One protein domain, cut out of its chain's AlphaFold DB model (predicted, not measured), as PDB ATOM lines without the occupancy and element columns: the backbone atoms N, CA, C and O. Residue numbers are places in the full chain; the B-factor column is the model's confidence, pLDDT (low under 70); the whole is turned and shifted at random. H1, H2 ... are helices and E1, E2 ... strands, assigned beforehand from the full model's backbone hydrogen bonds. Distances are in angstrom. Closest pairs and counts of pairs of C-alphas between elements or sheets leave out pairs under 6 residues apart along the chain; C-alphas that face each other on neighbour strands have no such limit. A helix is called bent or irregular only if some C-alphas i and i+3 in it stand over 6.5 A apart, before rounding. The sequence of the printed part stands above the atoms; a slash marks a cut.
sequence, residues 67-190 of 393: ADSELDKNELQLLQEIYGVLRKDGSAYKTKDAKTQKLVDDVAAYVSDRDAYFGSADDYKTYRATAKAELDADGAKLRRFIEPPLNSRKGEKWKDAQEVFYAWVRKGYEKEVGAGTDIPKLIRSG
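AT A GLANCE: This is residues 67 to 190 of the 393 residues of an uncharacterized protein of Phycisphaeraceae bacterium (UniProt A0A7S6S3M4). What does the model look like? It is a group of mostly crossed helices, with H4 running through the middle and H1 and H3 each crossing it; H5 packs on H3, and H2 packs on H1 and turns a corner into H3. A small strand hairpin, E1 and E2, lies toward one end of the longest axis, and H5 lies toward the other. What is it made of? The printed part has 124 residues, mostly helix by class, in the order H1, E1, E2, H2, H3, H4, H5; the sheet, E1 - E2, is antiparallel. It is compact, with a radius of gyration of the C-alphas of 15.2 A, and elongated, spanning 50 by 32 by 28 A.

IN THESE COORDINATES: Where does the first helix run? H1 holds residues 67 to 82, from C-alpha 67 at (49.848, -36.961, 103.562), over 22.6 A. What comes next? E1 is residues 94 to 96, E2 is 103 to 105, and H2 is 107 to 118, 16.0 A long. Which helices complete it? H3 holds residues 121 to 145 over 26.5 A; it is irregular, with C-alphas 139 and 142 8.5 A apart, and has a kink of 108 degrees near residue 138. H4 holds 157 to 177 over 30.3 A, and H5 holds 183 to 189, ending at C-alpha 189 at (37.639, -5.871, 122.909).

HOW THE PARTS SIT: What does H1 touch? With residues 72 to 76 it touches H2, about perpendicular at 89 degrees, the closest C-alphas being those of Lys 73 and Val 107, 5.7 A apart. With residues 75 to 82 it touches H4, also at 89 degrees, closest at the C-alphas of Leu 78 and Ala 161, 5.2 A. How do the strands pair? E1 and E2 form an antiparallel hairpin, with N 95 and O 104 at 2.9 A and N 104 and O 95 at 2.8 A, within hydrogen-bond range. How does H3 stand? H2 and H3 touch only at the corner, closest at the C-alphas of Phe 118 and Tyr 124, 5.5 A. H3 touches H4 about perpendicular at 77 degrees, closest at the C-alphas of Arg 128 and Ala 167, 5.3 A. With residues 134 to 145 it touches H5 at a shallow tilt of 22 degrees, the same way, closest at the C-alphas of Leu 142 and Pro 184, 6.8 A. Are the helix backbones complete? In H1, H2, H4 and H5 every O i to N i+4 pair is within hydrogen-bond range; in H3, 14 of 21 are.

THE WHOLE: How far does it reach? The two C-alphas farthest apart are those of Lys 99 and Ser 189, 50.6 A. Which links are long? H1 to E1 and H3 to H4 are long links, of 11 residues each, and the printed part has no cut. Where is confidence low? Residue 67 is under 70; the mean pLDDT of the printed part is 94.3.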
ATOM      1  N   ALA A  67      50.275 -37.393 102.237       65.81
ATOM      2  CA  ALA A  67      49.848 -36.961 103.562       65.81
ATOM      3  C   ALA A  67      49.272 -35.532 103.570       65.81
ATOM      4  O   ALA A  67      48.256 -35.297 104.226       65.81
ATOM      5  N   ASP A  68      49.865 -34.602 102.815       79.25
ATOM      6  CA  ASP A  68      49.361 -33.227 102.706       79.25
ATOM      7  C   ASP A  68      48.001 -33.190 102.000       79.25
ATOM      8  O   ASP A  68      47.085 -32.498 102.439       79.25
ATOM      9  N   SER A  69      47.826 -34.019 100.966       84.38
ATOM     10  CA  SER A  69      46.561 -34.099 100.229       84.38
ATOM     11  C   SER A  69      45.391 -34.598 101.089       84.38
ATOM     12  O   SER A  69      44.276 -34.095 100.935       84.38
ATOM     13  N   GLU A  70      45.606 -35.570 101.981       91.12
ATOM     14  CA  GLU A  70      44.550 -36.035 102.893       91.12
ATOM     15  C   GLU A  70      44.279 -35.029 104.020       91.12
ATOM     16  O   GLU A  70      43.128 -34.868 104.431       91.12
ATOM     17  N   LEU A  71      45.298 -34.303 104.493       92.38
ATOM     18  CA  LEU A  71      45.104 -33.223 105.461       92.38
ATOM     19  C   LEU A  71      44.226 -32.105 104.882       92.38
ATOM     20  O   LEU A  71      43.228 -31.744 105.501       92.38
ATOM     21  N   ASP A  72      44.526 -31.630 103.675       95.00
ATOM     22  CA  ASP A  72      43.778 -30.545 103.024       95.00
ATOM     23  C   ASP A  72      42.322 -30.914 102.744       95.00
ATOM     24  O   ASP A  72      41.400 -30.116 102.939       95.00
ATOM     25  N   LYS A  73      42.098 -32.166 102.349       96.06
ATOM     26  CA  LYS A  73      40.761 -32.731 102.185       96.06
ATOM     27  C   LYS A  73      39.986 -32.754 103.504       96.06
ATOM     28  O   LYS A  73      38.825 -32.344 103.530       96.06
ATOM     29  N   ASN A  74      40.621 -33.193 104.590       96.06
ATOM     30  CA  ASN A  74      40.003 -33.220 105.915       96.06
ATOM     31  C   ASN A  74      39.680 -31.808 106.423       96.06
ATOM     32  O   ASN A  74      38.590 -31.587 106.952       96.06
ATOM     33  N   GLU A  75      40.583 -30.841 106.234       96.69
ATOM     34  CA  GLU A  75      40.342 -29.441 106.603       96.69
ATOM     35  C   GLU A  75      39.137 -28.858 105.859       96.69
ATOM     36  O   GLU A  75      38.230 -28.301 106.485       96.69
ATOM     37  N   LEU A  76      39.090 -29.021 104.532       97.62
ATOM     38  CA  LEU A  76      37.980 -28.527 103.725       97.62
ATOM     39  C   LEU A  76      36.653 -29.171 104.146       97.62
ATOM     40  O   LEU A  76      35.649 -28.467 104.290       97.62
ATOM     41  N   GLN A  77      36.644 -30.486 104.377       96.56
ATOM     42  CA  GLN A  77      35.453 -31.199 104.829       96.56
ATOM     43  C   GLN A  77      34.947 -30.641 106.168       96.56
ATOM     44  O   GLN A  77      33.762 -30.331 106.293       96.56
ATOM     45  N   LEU A  78      35.843 -30.451 107.143       95.94
ATOM     46  CA  LEU A  78      35.514 -29.880 108.451       95.94
ATOM     47  C   LEU A  78      34.954 -28.458 108.332       95.94
ATOM     48  O   LEU A  78      33.919 -28.148 108.925       95.94
ATOM     49  N   LEU A  79      35.596 -27.593 107.544       96.88
ATOM     50  CA  LEU A  79      35.120 -26.228 107.315       96.88
ATOM     51  C   LEU A  79      33.723 -26.209 106.689       96.88
ATOM     52  O   LEU A  79      32.860 -25.434 107.110       96.88
ATOM     53  N   GLN A  80      33.479 -27.053 105.687       95.62
ATOM     54  CA  GLN A  80      32.177 -27.126 105.032       95.62
ATOM     55  C   GLN A  80      31.081 -27.676 105.947       95.62
ATOM     56  O   GLN A  80      29.972 -27.146 105.924       95.62
ATOM     57  N   GLU A  81      31.379 -28.717 106.724       94.62
ATOM     58  CA  GLU A  81      30.422 -29.359 107.628       94.62
ATOM     59  C   GLU A  81      30.051 -28.443 108.800       94.62
ATOM     60  O   GLU A  81      28.877 -28.324 109.146       94.62
ATOM     61  N   ILE A  82      31.042 -27.774 109.395       96.06
ATOM     62  CA  ILE A  82      30.868 -27.044 110.654       96.06
ATOM     63  C   ILE A  82      30.484 -25.579 110.432       96.06
ATOM     64  O   ILE A  82      29.566 -25.084 111.091       96.06
ATOM     65  N   TYR A  83      31.165 -24.891 109.512       95.25
ATOM     66  CA  TYR A  83      30.970 -23.458 109.262       95.25
ATOM     67  C   TYR A  83      30.205 -23.173 107.969       95.25
ATOM     68  O   TYR A  83      29.553 -22.137 107.870       95.25
ATOM     69  N   GLY A  84      30.261 -24.068 106.979       95.88
ATOM     70  CA  GLY A  84      29.718 -23.817 105.648       95.88
ATOM     71  C   GLY A  84      30.509 -22.717 104.944       95.88
ATOM     72  O   GLY A  84      30.209 -21.533 105.081       95.88
ATOM     73  N   VAL A  85      31.518 -23.102 104.167       97.38
ATOM     74  CA  VAL A  85      32.438 -22.152 103.525       97.38
ATOM     75  C   VAL A  85      32.244 -22.057 102.009       97.38
ATOM     76  O   VAL A  85      31.740 -22.975 101.358       97.38
ATOM     77  N   LEU A  86      32.645 -20.915 101.465       97.88
ATOM     78  CA  LEU A  86      32.711 -20.568 100.051       97.88
ATOM     79  C   LEU A  86      34.100 -20.021  99.733       97.88
ATOM     80  O   LEU A  86      34.809 -19.520 100.612       97.88
ATOM     81  N   ARG A  87      34.437 -20.060  98.448       98.00
ATOM     82  CA  ARG A  87      35.593 -19.383  97.873       98.00
ATOM     83  C   ARG A  87      35.482 -17.876  98.057       98.00
ATOM     84  O   ARG A  87      34.392 -17.333  98.286       98.00
ATOM     85  N   LYS A  88      36.607 -17.174  97.900       95.81
ATOM     86  CA  LYS A  88      36.639 -15.709  97.996       95.81
ATOM     87  C   LYS A  88      35.671 -15.054  97.013       95.81
ATOM     88  O   LYS A  88      35.046 -14.066  97.374       95.81
ATOM     89  N   ASP A  89      35.484 -15.597  95.814       95.12
ATOM     90  CA  ASP A  89      34.541 -15.083  94.807       95.12
ATOM     91  C   ASP A  89      33.060 -15.422  95.088       95.12
ATOM     92  O   ASP A  89      32.171 -14.922  94.404       95.12
ATOM     93  N   GLY A  90      32.777 -16.222  96.123       95.25
ATOM     94  CA  GLY A  90      31.431 -16.664  96.489       95.25
ATOM     95  C   GLY A  90      31.002 -17.999  95.872       95.25
ATOM     96  O   GLY A  90      29.920 -18.488  96.198       95.25
ATOM     97  N   SER A  91      31.824 -18.620  95.023       96.38
ATOM     98  CA  SER A  91      31.559 -19.961  94.497       96.38
ATOM     99  C   SER A  91      31.811 -21.048  95.553       96.38
ATOM    100  O   SER A  91      32.490 -20.839  96.561       96.38
ATOM    101  N   ALA A  92      31.200 -22.222  95.381       97.00
ATOM    102  CA  ALA A  92      31.385 -23.337  96.309       97.00
ATOM    103  C   ALA A  92      32.694 -24.086  96.019       97.00
ATOM    104  O   ALA A  92      33.060 -24.252  94.860       97.00
ATOM    105  N   TYR A  93      33.331 -24.639  97.054       96.44
ATOM    106  CA  TYR A  93      34.417 -25.621  96.915       96.44
ATOM    107  C   TYR A  93      33.874 -26.997  96.494       96.44
ATOM    108  O   TYR A  93      34.014 -27.992  97.205       96.44
ATOM    109  N   LYS A  94      33.168 -27.042  95.364       96.12
ATOM    110  CA  LYS A  94      32.571 -28.255  94.809       96.12
ATOM    111  C   LYS A  94      32.856 -28.331  93.318       96.12
ATOM    112  O   LYS A  94      32.643 -27.359  92.602       96.12
ATOM    113  N   THR A  95      33.227 -29.514  92.853       95.44
ATOM    114  CA  THR A  95      33.410 -29.819  91.431       95.44
ATOM    115  C   THR A  95      32.652 -31.092  91.062       95.44
ATOM    116  O   THR A  95      32.245 -31.852  91.941       95.44
ATOM    117  N   LYS A  96      32.395 -31.321  89.772       94.19
ATOM    118  CA  LYS A  96      31.772 -32.569  89.313       94.19
ATOM    119  C   LYS A  96      32.848 -33.631  89.145       94.19
ATOM    120  O   LYS A  96      33.770 -33.455  88.356       94.19
ATOM    121  N   ASP A  97      32.689 -34.751  89.837       93.94
ATOM    122  CA  ASP A  97      33.515 -35.927  89.596       93.94
ATOM    123  C   ASP A  97      33.328 -36.406  88.148       93.94
ATOM    124  O   ASP A  97      32.201 -36.602  87.687       93.94
ATOM    125  N   ALA A  98      34.431 -36.596  87.424       91.56
ATOM    126  CA  ALA A  98      34.391 -36.868  85.989       91.56
ATOM    127  C   ALA A  98      33.616 -38.153  85.652       91.56
ATOM    128  O   ALA A  98      32.922 -38.212  84.635       91.56
ATOM    129  N   LYS A  99      33.699 -39.169  86.521       93.88
ATOM    130  CA  LYS A  99      33.087 -40.484  86.293       93.88
ATOM    131  C   LYS A  99      31.615 -40.509  86.689       93.88
ATOM    132  O   LYS A  99      30.778 -40.995  85.938       93.88
ATOM    133  N   THR A 100      31.297 -40.011  87.878       94.81
ATOM    134  CA  THR A 100      29.957 -40.117  88.471       94.81
ATOM    135  C   THR A 100      29.079 -38.903  88.200       94.81
ATOM    136  O   THR A 100      27.877 -38.966  88.451       94.81
ATOM    137  N   GLN A 101      29.663 -37.794  87.730       94.56
ATOM    138  CA  GLN A 101      29.017 -36.487  87.560       94.56
ATOM    139  C   GLN A 101      28.420 -35.912  88.858       94.56
ATOM    140  O   GLN A 101      27.705 -34.906  88.829       94.56
ATOM    141  N   LYS A 102      28.718 -36.524  90.013       95.06
ATOM    142  CA  LYS A 102      28.284 -36.061  91.332       95.06
ATOM    143  C   LYS A 102      29.166 -34.910  91.794       95.06
ATOM    144  O   LYS A 102      30.353 -34.867  91.483       95.06
ATOM    145  N   LEU A 103      28.584 -33.994  92.564       93.25
ATOM    146  CA  LEU A 103      29.355 -32.941  93.218       93.25
ATOM    147  C   LEU A 103      30.205 -33.545  94.339       93.25
ATOM    148  O   LEU A 103      29.672 -34.166  95.258       93.25
ATOM    149  N   VAL A 104      31.511 -33.329  94.255       93.88
ATOM    150  CA  VAL A 104      32.522 -33.707  95.249       93.88
ATOM    151  C   VAL A 104      33.282 -32.465  95.700       93.88
ATOM    152  O   VAL A 104      33.164 -31.408  95.079       93.88
ATOM    153  N   ASP A 105      34.027 -32.573  96.796       95.25
ATOM    154  CA  ASP A 105      34.875 -31.482  97.273       95.25
ATOM    155  C   ASP A 105      35.992 -31.150  96.292       95.25
ATOM    156  O   ASP A 105      36.710 -32.031  95.823       95.25
ATOM    157  N   ASP A 106      36.136 -29.859  96.000       96.19
ATOM    158  CA  ASP A 106      37.214 -29.344  95.164       96.19
ATOM    159  C   ASP A 106      38.420 -28.966  96.035       96.19
ATOM    160  O   ASP A 106      38.637 -27.800  96.380       96.19
ATOM    161  N   VAL A 107      39.172 -29.991  96.449       96.50
ATOM    162  CA  VAL A 107      40.365 -29.837  97.301       96.50
ATOM    163  C   VAL A 107      41.444 -29.020  96.588       96.50
ATOM    164  O   VAL A 107      42.105 -28.202  97.219       96.50
ATOM    165  N   ALA A 108      41.582 -29.172  95.267       95.88
ATOM    166  CA  ALA A 108      42.552 -28.417  94.481       95.88
ATOM    167  C   ALA A 108      42.249 -26.910  94.502       95.88
ATOM    168  O   ALA A 108      43.156 -26.104  94.715       95.88
ATOM    169  N   ALA A 109      40.976 -26.519  94.361       96.75
ATOM    170  CA  ALA A 109      40.574 -25.121  94.509       96.75
ATOM    171  C   ALA A 109      40.826 -24.582  95.928       96.75
ATOM    172  O   ALA A 109      41.238 -23.433  96.073       96.75
ATOM    173  N   TYR A 110      40.611 -25.394  96.972       97.94
ATOM    174  CA  TYR A 110      40.918 -25.008  98.358       97.94
ATOM    175  C   TYR A 110      42.409 -24.757  98.576       97.94
ATOM    176  O   TYR A 110      42.770 -23.699  99.085       97.94
ATOM    177  N   VAL A 111      43.267 -25.679  98.133       97.19
ATOM    178  CA  VAL A 111      44.728 -25.532  98.216       97.19
ATOM    179  C   VAL A 111      45.198 -24.299  97.451       97.19
ATOM    180  O   VAL A 111      45.961 -23.503  97.988       97.19
ATOM    181  N   SER A 112      44.682 -24.080  96.240       96.88
ATOM    182  CA  SER A 112      45.030 -22.901  95.443       96.88
ATOM    183  C   SER A 112      44.650 -21.590  96.142       96.88
ATOM    184  O   SER A 112      45.475 -20.678  96.217       96.88
ATOM    185  N   ASP A 113      43.434 -21.490  96.690       97.69
ATOM    186  CA  ASP A 113      42.991 -20.292  97.409       97.69
ATOM    187  C   ASP A 113      43.786 -20.092  98.716       97.69
ATOM    188  O   ASP A 113      44.117 -18.957  99.069       97.69
ATOM    189  N   ARG A 114      44.106 -21.180  99.435       98.00
ATOM    190  CA  ARG A 114      44.939 -21.172 100.646       98.00
ATOM    191  C   ARG A 114      46.331 -20.640 100.336       98.00
ATOM    192  O   ARG A 114      46.763 -19.685 100.978       98.00
ATOM    193  N   ASP A 115      46.999 -21.194  99.334       97.19
ATOM    194  CA  ASP A 115      48.374 -20.823  99.011       97.19
ATOM    195  C   ASP A 115      48.450 -19.375  98.505       97.19
ATOM    196  O   ASP A 115      49.284 -18.582  98.941       97.19
ATOM    197  N   ALA A 116      47.479 -18.954  97.689       97.06
ATOM    198  CA  ALA A 116      47.355 -17.557  97.281       97.06
ATOM    199  C   ALA A 116      47.135 -16.596  98.468       97.06
ATOM    200  O   ALA A 116      47.473 -15.411  98.390       97.06
ATOM    201  N   TYR A 117      46.538 -17.069  99.568       97.25
ATOM    202  CA  TYR A 117      46.213 -16.232 100.719       97.25
ATOM    203  C   TYR A 117      47.301 -16.206 101.799       97.25
ATOM    204  O   TYR A 117      47.510 -15.137 102.396       97.25
ATOM    205  N   PHE A 118      47.961 -17.344 102.037       97.12
ATOM    206  CA  PHE A 118      48.928 -17.572 103.116       97.12
ATOM    207  C   PHE A 118      50.384 -17.704 102.655       97.12
ATOM    208  O   PHE A 118      51.262 -17.443 103.474       97.12
ATOM    209  N   GLY A 119      50.650 -18.053 101.394       96.50
ATOM    210  CA  GLY A 119      51.989 -18.385 100.902       96.50
ATOM    211  C   GLY A 119      52.129 -19.879 100.610       96.50
ATOM    212  O   GLY A 119      51.228 -20.493 100.054       96.50
ATOM    213  N   SER A 120      53.265 -20.477 100.953       95.50
ATOM    214  CA  SER A 120      53.452 -21.921 100.775       95.50
ATOM    215  C   SER A 120      52.618 -22.744 101.770       95.50
ATOM    216  O   SER A 120      52.131 -22.236 102.785       95.50
ATOM    217  N   ALA A 121      52.498 -24.052 101.523       94.50
ATOM    218  CA  ALA A 121      51.864 -24.977 102.463       94.50
ATOM    219  C   ALA A 121      52.539 -24.960 103.852       94.50
ATOM    220  O   ALA A 121      51.858 -25.050 104.875       94.50
ATOM    221  N   ASP A 122      53.864 -24.802 103.901       95.56
ATOM    222  CA  ASP A 122      54.622 -24.750 105.156       95.56
ATOM    223  C   ASP A 122      54.421 -23.423 105.900       95.56
ATOM    224  O   ASP A 122      54.277 -23.419 107.131       95.56
ATOM    225  N   ASP A 123      54.303 -22.308 105.168       96.44
ATOM    226  CA  ASP A 123      53.924 -21.013 105.746       96.44
ATOM    227  C   ASP A 123      52.537 -21.104 106.384       96.44
ATOM    228  O   ASP A 123      52.338 -20.679 107.524       96.44
ATOM    229  N   TYR A 124      51.582 -21.719 105.681       97.12
ATOM    230  CA  TYR A 124      50.239 -21.937 106.202       97.12
ATOM    231  C   TYR A 124      50.239 -22.811 107.461       97.12
ATOM    232  O   TYR A 124      49.614 -22.436 108.453       97.12
ATOM    233  N   LYS A 125      50.958 -23.941 107.472       96.44
ATOM    234  CA  LYS A 125      51.050 -24.822 108.652       96.44
ATOM    235  C   LYS A 125      51.629 -24.085 109.862       96.44
ATOM    236  O   LYS A 125      51.078 -24.179 110.960       96.44
ATOM    237  N   THR A 126      52.691 -23.306 109.655       97.06
ATOM    238  CA  THR A 126      53.313 -22.477 110.701       97.06
ATOM    239  C   THR A 126      52.338 -21.416 111.218       97.06
ATOM    240  O   THR A 126      52.176 -21.228 112.429       97.06
ATOM    241  N   TYR A 127      51.622 -20.759 110.305       96.88
ATOM    242  CA  TYR A 127      50.621 -19.753 110.643       96.88
ATOM    243  C   TYR A 127      49.447 -20.350 111.427       96.88
ATOM    244  O   TYR A 127      49.039 -19.810 112.457       96.88
ATOM    245  N   ARG A 128      48.932 -21.507 110.993       97.12
ATOM    246  CA  ARG A 128      47.855 -22.238 111.670       97.12
ATOM    247  C   ARG A 128      48.274 -22.671 113.076       97.12
ATOM    248  O   ARG A 128      47.472 -22.545 113.998       97.12
ATOM    249  N   ALA A 129      49.512 -23.130 113.270       97.69
ATOM    250  CA  ALA A 129      50.023 -23.481 114.596       97.69
ATOM    251  C   ALA A 129      50.041 -22.270 115.549       97.69
ATOM    252  O   ALA A 129      49.633 -22.390 116.704       97.69
ATOM    253  N   THR A 130      50.427 -21.093 115.047       96.38
ATOM    254  CA  THR A 130      50.365 -19.833 115.809       96.38
ATOM    255  C   THR A 130      48.923 -19.479 116.176       96.38
ATOM    256  O   THR A 130      48.617 -19.241 117.342       96.38
ATOM    257  N   ALA A 131      48.010 -19.528 115.202       96.88
ATOM    258  CA  ALA A 131      46.590 -19.263 115.419       96.88
ATOM    259  C   ALA A 131      45.968 -20.237 116.444       96.88
ATOM    260  O   ALA A 131      45.182 -19.833 117.298       96.88
ATOM    261  N   LYS A 132      46.358 -21.515 116.414       97.62
ATOM    262  CA  LYS A 132      45.953 -22.508 117.416       97.62
ATOM    263  C   LYS A 132      46.472 -22.158 118.813       97.62
ATOM    264  O   LYS A 132      45.698 -22.197 119.765       97.62
ATOM    265  N   ALA A 133      47.748 -21.794 118.940       98.06
ATOM    266  CA  ALA A 133      48.322 -21.405 120.226       98.06
ATOM    267  C   ALA A 133      47.589 -20.195 120.837       98.06
ATOM    268  O   ALA A 133      47.299 -20.195 122.030       98.06
ATOM    269  N   GLU A 134      47.214 -19.205 120.018       97.38
ATOM    270  CA  GLU A 134      46.379 -18.072 120.444       97.38
ATOM    271  C   GLU A 134      44.979 -18.512 120.912       97.38
ATOM    272  O   GLU A 134      44.470 -17.993 121.907       97.38
ATOM    273  N   LEU A 135      44.347 -19.469 120.215       96.88
ATOM    274  CA  LEU A 135      43.041 -20.005 120.612       96.88
ATOM    275  C   LEU A 135      43.090 -20.738 121.947       96.88
ATOM    276  O   LEU A 135      42.121 -20.641 122.695       96.88
ATOM    277  N   ASP A 136      44.163 -21.477 122.222       96.56
ATOM    278  CA  ASP A 136      44.313 -22.300 123.428       96.56
ATOM    279  C   ASP A 136      44.866 -21.514 124.629       96.56
ATOM    280  O   ASP A 136      44.686 -21.923 125.782       96.56
ATOM    281  N   ALA A 137      45.468 -20.348 124.383       96.69
ATOM    282  CA  ALA A 137      45.932 -19.433 125.417       96.69
ATOM    283  C   ALA A 137      44.796 -18.955 126.346       96.69
ATOM    284  O   ALA A 137      43.602 -19.016 126.032       96.69
ATOM    285  N   ASP A 138      45.175 -18.464 127.529       94.62
ATOM    286  CA  ASP A 138      44.270 -17.881 128.529       94.62
ATOM    287  C   ASP A 138      43.071 -18.771 128.916       94.62
ATOM    288  O   ASP A 138      41.996 -18.271 129.268       94.62
ATOM    289  N   GLY A 139      43.245 -20.095 128.857       93.44
ATOM    290  CA  GLY A 139      42.185 -21.065 129.138       93.44
ATOM    291  C   GLY A 139      41.134 -21.134 128.031       93.44
ATOM    292  O   GLY A 139      39.940 -21.236 128.316       93.44
ATOM    293  N   ALA A 140      41.569 -21.026 126.775       93.56
ATOM    294  CA  ALA A 140      40.736 -21.108 125.585       93.56
ATOM    295  C   ALA A 140      39.613 -20.058 125.480       93.56
ATOM    296  O   ALA A 140      38.583 -20.276 124.835       93.56
ATOM    297  N   LYS A 141      39.783 -18.889 126.113       94.56
ATOM    298  CA  LYS A 141      38.761 -17.824 126.119       94.56
ATOM    299  C   LYS A 141      38.452 -17.294 124.720       94.56
ATOM    300  O   LYS A 141      37.299 -16.963 124.454       94.56
ATOM    301  N   LEU A 142      39.452 -17.232 123.837       95.00
ATOM    302  CA  LEU A 142      39.282 -16.726 122.473       95.00
ATOM    303  C   LEU A 142      38.348 -17.614 121.642       95.00
ATOM    304  O   LEU A 142      37.574 -17.096 120.835       95.00
ATOM    305  N   ARG A 143      38.339 -18.931 121.898       93.94
ATOM    306  CA  ARG A 143      37.470 -19.882 121.190       93.94
ATOM    307  C   ARG A 143      36.001 -19.470 121.241       93.94
ATOM    308  O   ARG A 143      35.332 -19.620 120.230       93.94
ATOM    309  N   ARG A 144      35.534 -18.864 122.342       92.06
ATOM    310  CA  ARG A 144      34.138 -18.416 122.536       92.06
ATOM    311  C   ARG A 144      33.662 -17.360 121.535       92.06
ATOM    312  O   ARG A 144      32.465 -17.212 121.341       92.06
ATOM    313  N   PHE A 145      34.583 -16.625 120.915       91.81
ATOM    314  CA  PHE A 145      34.249 -15.586 119.939       91.81
ATOM    315  C   PHE A 145      34.150 -16.129 118.507       91.81
ATOM    316  O   PHE A 145      33.507 -15.513 117.669       91.81
ATOM    317  N   ILE A 146      34.761 -17.285 118.228       90.81
ATOM    318  CA  ILE A 146      34.865 -17.896 116.891       90.81
ATOM    319  C   ILE A 146      34.047 -19.204 116.843       90.81
ATOM    320  O   ILE A 146      34.338 -20.112 116.066       90.81
ATOM    321  N   GLU A 147      33.083 -19.404 117.742       87.44
ATOM    322  CA  GLU A 147      32.352 -20.674 117.802       87.44
ATOM    323  C   GLU A 147      31.366 -20.803 116.630       87.44
ATOM    324  O   GLU A 147      30.711 -19.825 116.264       87.44
ATOM    325  N   PRO A 148      31.217 -22.001 116.043       89.06
ATOM    326  CA  PRO A 148      30.177 -22.246 115.051       89.06
ATOM    327  C   PRO A 148      28.791 -22.288 115.725       89.06
ATOM    328  O   PRO A 148      28.706 -22.326 116.959       89.06
ATOM    329  N   PRO A 149      27.690 -22.356 114.958       84.69
ATOM    330  CA  PRO A 149      26.351 -22.568 115.511       84.69
ATOM    331  C   PRO A 149      26.284 -23.772 116.471       84.69
ATOM    332  O   PRO A 149      26.909 -24.804 116.218       84.69
ATOM    333  N   LEU A 150      25.514 -23.676 117.566       86.75
ATOM    334  CA  LEU A 150      25.422 -24.732 118.598       86.75
ATOM    335  C   LEU A 150      25.126 -26.132 118.044       86.75
ATOM    336  O   LEU A 150      25.670 -27.124 118.526       86.75
ATOM    337  N   ASN A 151      24.264 -26.228 117.031       87.06
ATOM    338  CA  ASN A 151      23.894 -27.496 116.403       87.06
ATOM    339  C   ASN A 151      25.067 -28.178 115.676       87.06
ATOM    340  O   ASN A 151      25.035 -29.402 115.534       87.06
ATOM    341  N   SER A 152      26.091 -27.416 115.280       88.75
ATOM    342  CA  SER A 152      27.330 -27.909 114.671       88.75
ATOM    343  C   SER A 152      28.386 -28.325 115.706       88.75
ATOM    344  O   SER A 152      29.381 -28.944 115.345       88.75
ATOM    345  N   ARG A 153      28.192 -28.052 117.006       89.38
ATOM    346  CA  ARG A 153      29.183 -28.337 118.071       89.38
ATOM    347  C   ARG A 153      29.116 -29.764 118.627       89.38
ATOM    348  O   ARG A 153      29.433 -30.004 119.792       89.38
ATOM    349  N   LYS A 154      28.666 -30.733 117.828       85.75
ATOM    350  CA  LYS A 154      28.554 -32.131 118.268       85.75
ATOM    351  C   LYS A 154      29.920 -32.819 118.187       85.75
ATOM    352  O   LYS A 154      30.502 -32.917 117.111       85.75
ATOM    353  N   GLY A 155      30.407 -33.330 119.317       88.12
ATOM    354  CA  GLY A 155      31.724 -33.972 119.415       88.12
ATOM    355  C   GLY A 155      32.877 -32.966 119.457       88.12
ATOM    356  O   GLY A 155      32.668 -31.793 119.749       88.12
ATOM    357  N   GLU A 156      34.101 -33.423 119.189       89.38
ATOM    358  CA  GLU A 156      35.302 -32.570 119.259       89.38
ATOM    359  C   GLU A 156      35.737 -31.990 117.909       89.38
ATOM    360  O   GLU A 156      36.439 -30.985 117.882       89.38
ATOM    361  N   LYS A 157      35.241 -32.540 116.792       91.88
ATOM    362  CA  LYS A 157      35.620 -32.138 115.423       91.88
ATOM    363  C   LYS A 157      35.451 -30.645 115.129       91.88
ATOM    364  O   LYS A 157      36.185 -30.079 114.325       91.88
ATOM    365  N   TRP A 158      34.482 -29.985 115.763       94.00
ATOM    366  CA  TRP A 158      34.272 -28.554 115.554       94.00
ATOM    367  C   TRP A 158      35.431 -27.704 116.093       94.00
ATOM    368  O   TRP A 158      35.657 -26.615 115.573       94.00
ATOM    369  N   LYS A 159      36.187 -28.189 117.093       94.75
ATOM    370  CA  LYS A 159      37.386 -27.500 117.592       94.75
ATOM    371  C   LYS A 159      38.502 -27.525 116.553       94.75
ATOM    372  O   LYS A 159      39.158 -26.503 116.380       94.75
ATOM    373  N   ASP A 160      38.656 -28.635 115.832       94.56
ATOM    374  CA  ASP A 160      39.618 -28.755 114.730       94.56
ATOM    375  C   ASP A 160      39.221 -27.832 113.569       94.56
ATOM    376  O   ASP A 160      40.046 -27.083 113.048       94.56
ATOM    377  N   ALA A 161      37.930 -27.807 113.215       96.50
ATOM    378  CA  ALA A 161      37.401 -26.872 112.222       96.50
ATOM    379  C   ALA A 161      37.633 -25.406 112.632       96.50
ATOM    380  O   ALA A 161      37.959 -24.566 111.795       96.50
ATOM    381  N   GLN A 162      37.479 -25.100 113.923       96.38
ATOM    382  CA  GLN A 162      37.686 -23.763 114.469       96.38
ATOM    383  C   GLN A 162      39.143 -23.306 114.355       96.38
ATOM    384  O   GLN A 162      39.372 -22.130 114.092       96.38
ATOM    385  N   GLU A 163      40.123 -24.197 114.522       96.50
ATOM    386  CA  GLU A 163      41.540 -23.855 114.331       96.50
ATOM    387  C   GLU A 163      41.807 -23.368 112.907       96.50
ATOM    388  O   GLU A 163      42.419 -22.319 112.702       96.50
ATOM    389  N   VAL A 164      41.305 -24.120 111.924       97.44
ATOM    390  CA  VAL A 164      41.432 -23.780 110.505       97.44
ATOM    391  C   VAL A 164      40.692 -22.473 110.216       97.44
ATOM    392  O   VAL A 164      41.252 -21.545 109.635       97.44
ATOM    393  N   PHE A 165      39.442 -22.359 110.666       98.06
ATOM    394  CA  PHE A 165      38.617 -21.175 110.439       98.06
ATOM    395  C   PHE A 165      39.230 -19.915 111.062       98.06
ATOM    396  O   PHE A 165      39.274 -18.862 110.422       98.06
ATOM    397  N   TYR A 166      39.758 -20.017 112.283       98.12
ATOM    398  CA  TYR A 166      40.421 -18.903 112.946       98.12
ATOM    399  C   TYR A 166      41.698 -18.482 112.220       98.12
ATOM    400  O   TYR A 166      41.925 -17.284 112.104       98.12
ATOM    401  N   ALA A 167      42.491 -19.400 111.658       98.19
ATOM    402  CA  ALA A 167      43.661 -19.022 110.859       98.19
ATOM    403  C   ALA A 167      43.276 -18.112 109.674       98.19
ATOM    404  O   ALA A 167      43.916 -17.083 109.444       98.19
ATOM    405  N   TRP A 168      42.180 -18.428 108.974       98.31
ATOM    406  CA  TRP A 168      41.625 -17.576 107.913       98.31
ATOM    407  C   TRP A 168      41.159 -16.215 108.430       98.31
ATOM    408  O   TRP A 168      41.505 -15.189 107.844       98.31
ATOM    409  N   VAL A 169      40.411 -16.192 109.535       97.75
ATOM    410  CA  VAL A 169      39.929 -14.949 110.159       97.75
ATOM    411  C   VAL A 169      41.096 -14.071 110.610       97.75
ATOM    412  O   VAL A 169      41.148 -12.891 110.271       97.75
ATOM    413  N   ARG A 170      42.061 -14.650 111.325       97.50
ATOM    414  CA  ARG A 170      43.241 -13.976 111.870       97.50
ATOM    415  C   ARG A 170      44.098 -13.358 110.764       97.50
ATOM    416  O   ARG A 170      44.565 -12.232 110.921       97.50
ATOM    417  N   LYS A 171      44.250 -14.047 109.627       97.50
ATOM    418  CA  LYS A 171      44.938 -13.508 108.443       97.50
ATOM    419  C   LYS A 171      44.135 -12.410 107.748       97.50
ATOM    420  O   LYS A 171      44.731 -11.460 107.247       97.50
ATOM    421  N   GLY A 172      42.805 -12.506 107.772       96.62
ATOM    422  CA  GLY A 172      41.901 -11.424 107.382       96.62
ATOM    423  C   GLY A 172      42.168 -10.150 108.170       96.62
ATOM    424  O   GLY A 172      42.419  -9.113 107.566       96.62
ATOM    425  N   TYR A 173      42.222 -10.239 109.501       96.12
ATOM    426  CA  TYR A 173      42.552  -9.080 110.331       96.12
ATOM    427  C   TYR A 173      43.914  -8.474 109.989       96.12
ATOM    428  O   TYR A 173      43.990  -7.267 109.816       96.12
ATOM    429  N   GLU A 174      44.979  -9.268 109.833       95.88
ATOM    430  CA  GLU A 174      46.298  -8.711 109.468       95.88
ATOM    431  C   GLU A 174      46.280  -7.912 108.168       95.88
ATOM    432  O   GLU A 174      47.023  -6.941 108.041       95.88
ATOM    433  N   LYS A 175      45.466  -8.334 107.194       95.50
ATOM    434  CA  LYS A 175      45.344  -7.630 105.917       95.50
ATOM    435  C   LYS A 175      44.572  -6.318 106.057       95.50
ATOM    436  O   LYS A 175      44.922  -5.371 105.366       95.50
ATOM    437  N   GLU A 176      43.579  -6.260 106.944       93.25
ATOM    438  CA  GLU A 176      42.745  -5.067 107.151       93.25
ATOM    439  C   GLU A 176      43.373  -4.049 108.115       93.25
ATOM    440  O   GLU A 176      43.421  -2.861 107.817       93.25
ATOM    441  N   VAL A 177      43.880  -4.495 109.272       90.88
ATOM    442  CA  VAL A 177      44.410  -3.604 110.327       90.88
ATOM    443  C   VAL A 177      45.940  -3.558 110.391       90.88
ATOM    444  O   VAL A 177      46.504  -2.830 111.204       90.88
ATOM    445  N   GLY A 178      46.625  -4.312 109.530       92.12
ATOM    446  CA  GLY A 178      48.082  -4.336 109.432       92.12
ATOM    447  C   GLY A 178      48.756  -5.413 110.285       92.12
ATOM    448  O   GLY A 178      48.247  -5.865 111.319       92.12
ATOM    449  N   ALA A 179      49.943  -5.827 109.835       89.44
ATOM    450  CA  ALA A 179      50.779  -6.799 110.529       89.44
ATOM    451  C   ALA A 179      51.285  -6.248 111.875       89.44
ATOM    452  O   ALA A 179      51.597  -5.067 111.998       89.44
ATOM    453  N   GLY A 180      51.391  -7.122 112.881       89.00
ATOM    454  CA  GLY A 180      51.858  -6.763 114.227       89.00
ATOM    455  C   GLY A 180      50.758  -6.309 115.193       89.00
ATOM    456  O   GLY A 180      51.030  -6.147 116.381       89.00
ATOM    457  N   THR A 181      49.517  -6.155 114.726       92.56
ATOM    458  CA  THR A 181      48.368  -5.905 115.607       92.56
ATOM    459  C   THR A 181      48.063  -7.133 116.470       92.56
ATOM    460  O   THR A 181      48.047  -8.262 115.980       92.56
ATOM    461  N   ASP A 182      47.769  -6.916 117.757       94.81
ATOM    462  CA  ASP A 182      47.306  -7.960 118.682       94.81
ATOM    463  C   ASP A 182      45.852  -8.353 118.356       94.81
ATOM    464  O   ASP A 182      44.886  -7.809 118.905       94.81
ATOM    465  N   ILE A 183      45.700  -9.283 117.409       95.56
ATOM    466  CA  ILE A 183      44.398  -9.759 116.925       95.56
ATOM    467  C   ILE A 183      43.566 -10.421 118.038       95.56
ATOM    468  O   ILE A 183      42.388 -10.070 118.163       95.56
ATOM    469  N   PRO A 184      44.116 -11.298 118.906       95.94
ATOM    470  CA  PRO A 184      43.370 -11.831 120.046       95.94
ATOM    471  C   PRO A 184      42.806 -10.750 120.973       95.94
ATOM    472  O   PRO A 184      41.696 -10.898 121.493       95.94
ATOM    473  N   LYS A 185      43.549  -9.666 121.226       94.12
ATOM    474  CA  LYS A 185      43.052  -8.540 122.027       94.12
ATOM    475  C   LYS A 185      41.971  -7.749 121.295       94.12
ATOM    476  O   LYS A 185      40.964  -7.436 121.924       94.12
ATOM    477  N   LEU A 186      42.143  -7.481 119.999       91.88
ATOM    478  CA  LEU A 186      41.149  -6.783 119.176       91.88
ATOM    479  C   LEU A 186      39.813  -7.540 119.137       91.88
ATOM    480  O   LEU A 186      38.750  -6.956 119.335       91.88
ATOM    481  N   ILE A 187      39.870  -8.863 118.969       94.25
ATOM    482  CA  ILE A 187      38.685  -9.718 119.056       94.25
ATOM    483  C   ILE A 187      38.088  -9.612 120.466       94.25
ATOM    484  O   ILE A 187      36.912  -9.321 120.637       94.25
ATOM    485  N   ARG A 188      38.881  -9.752 121.528       92.31
ATOM    486  CA  ARG A 188      38.333  -9.672 122.894       92.31
ATOM    487  C   ARG A 188      37.736  -8.307 123.252       92.31
ATOM    488  O   ARG A 188      36.830  -8.270 124.081       92.31
ATOM    489  N   SER A 189      38.195  -7.207 122.649       89.44
ATOM    490  CA  SER A 189      37.639  -5.871 122.909       89.44
ATOM    491  C   SER A 189      36.255  -5.643 122.301       89.44
ATOM    492  O   SER A 189      35.548  -4.731 122.735       89.44
ATOM    493  N   GLY A 190      35.850  -6.459 121.322       88.44
ATOM    494  CA  GLY A 190      34.537  -6.378 120.688       88.44
ATOM    495  C   GLY A 190      34.421  -5.224 119.689       88.44
ATOM    496  O   GLY A 190      34.432  -5.425 118.483       88.44
TER     497      GLY A 190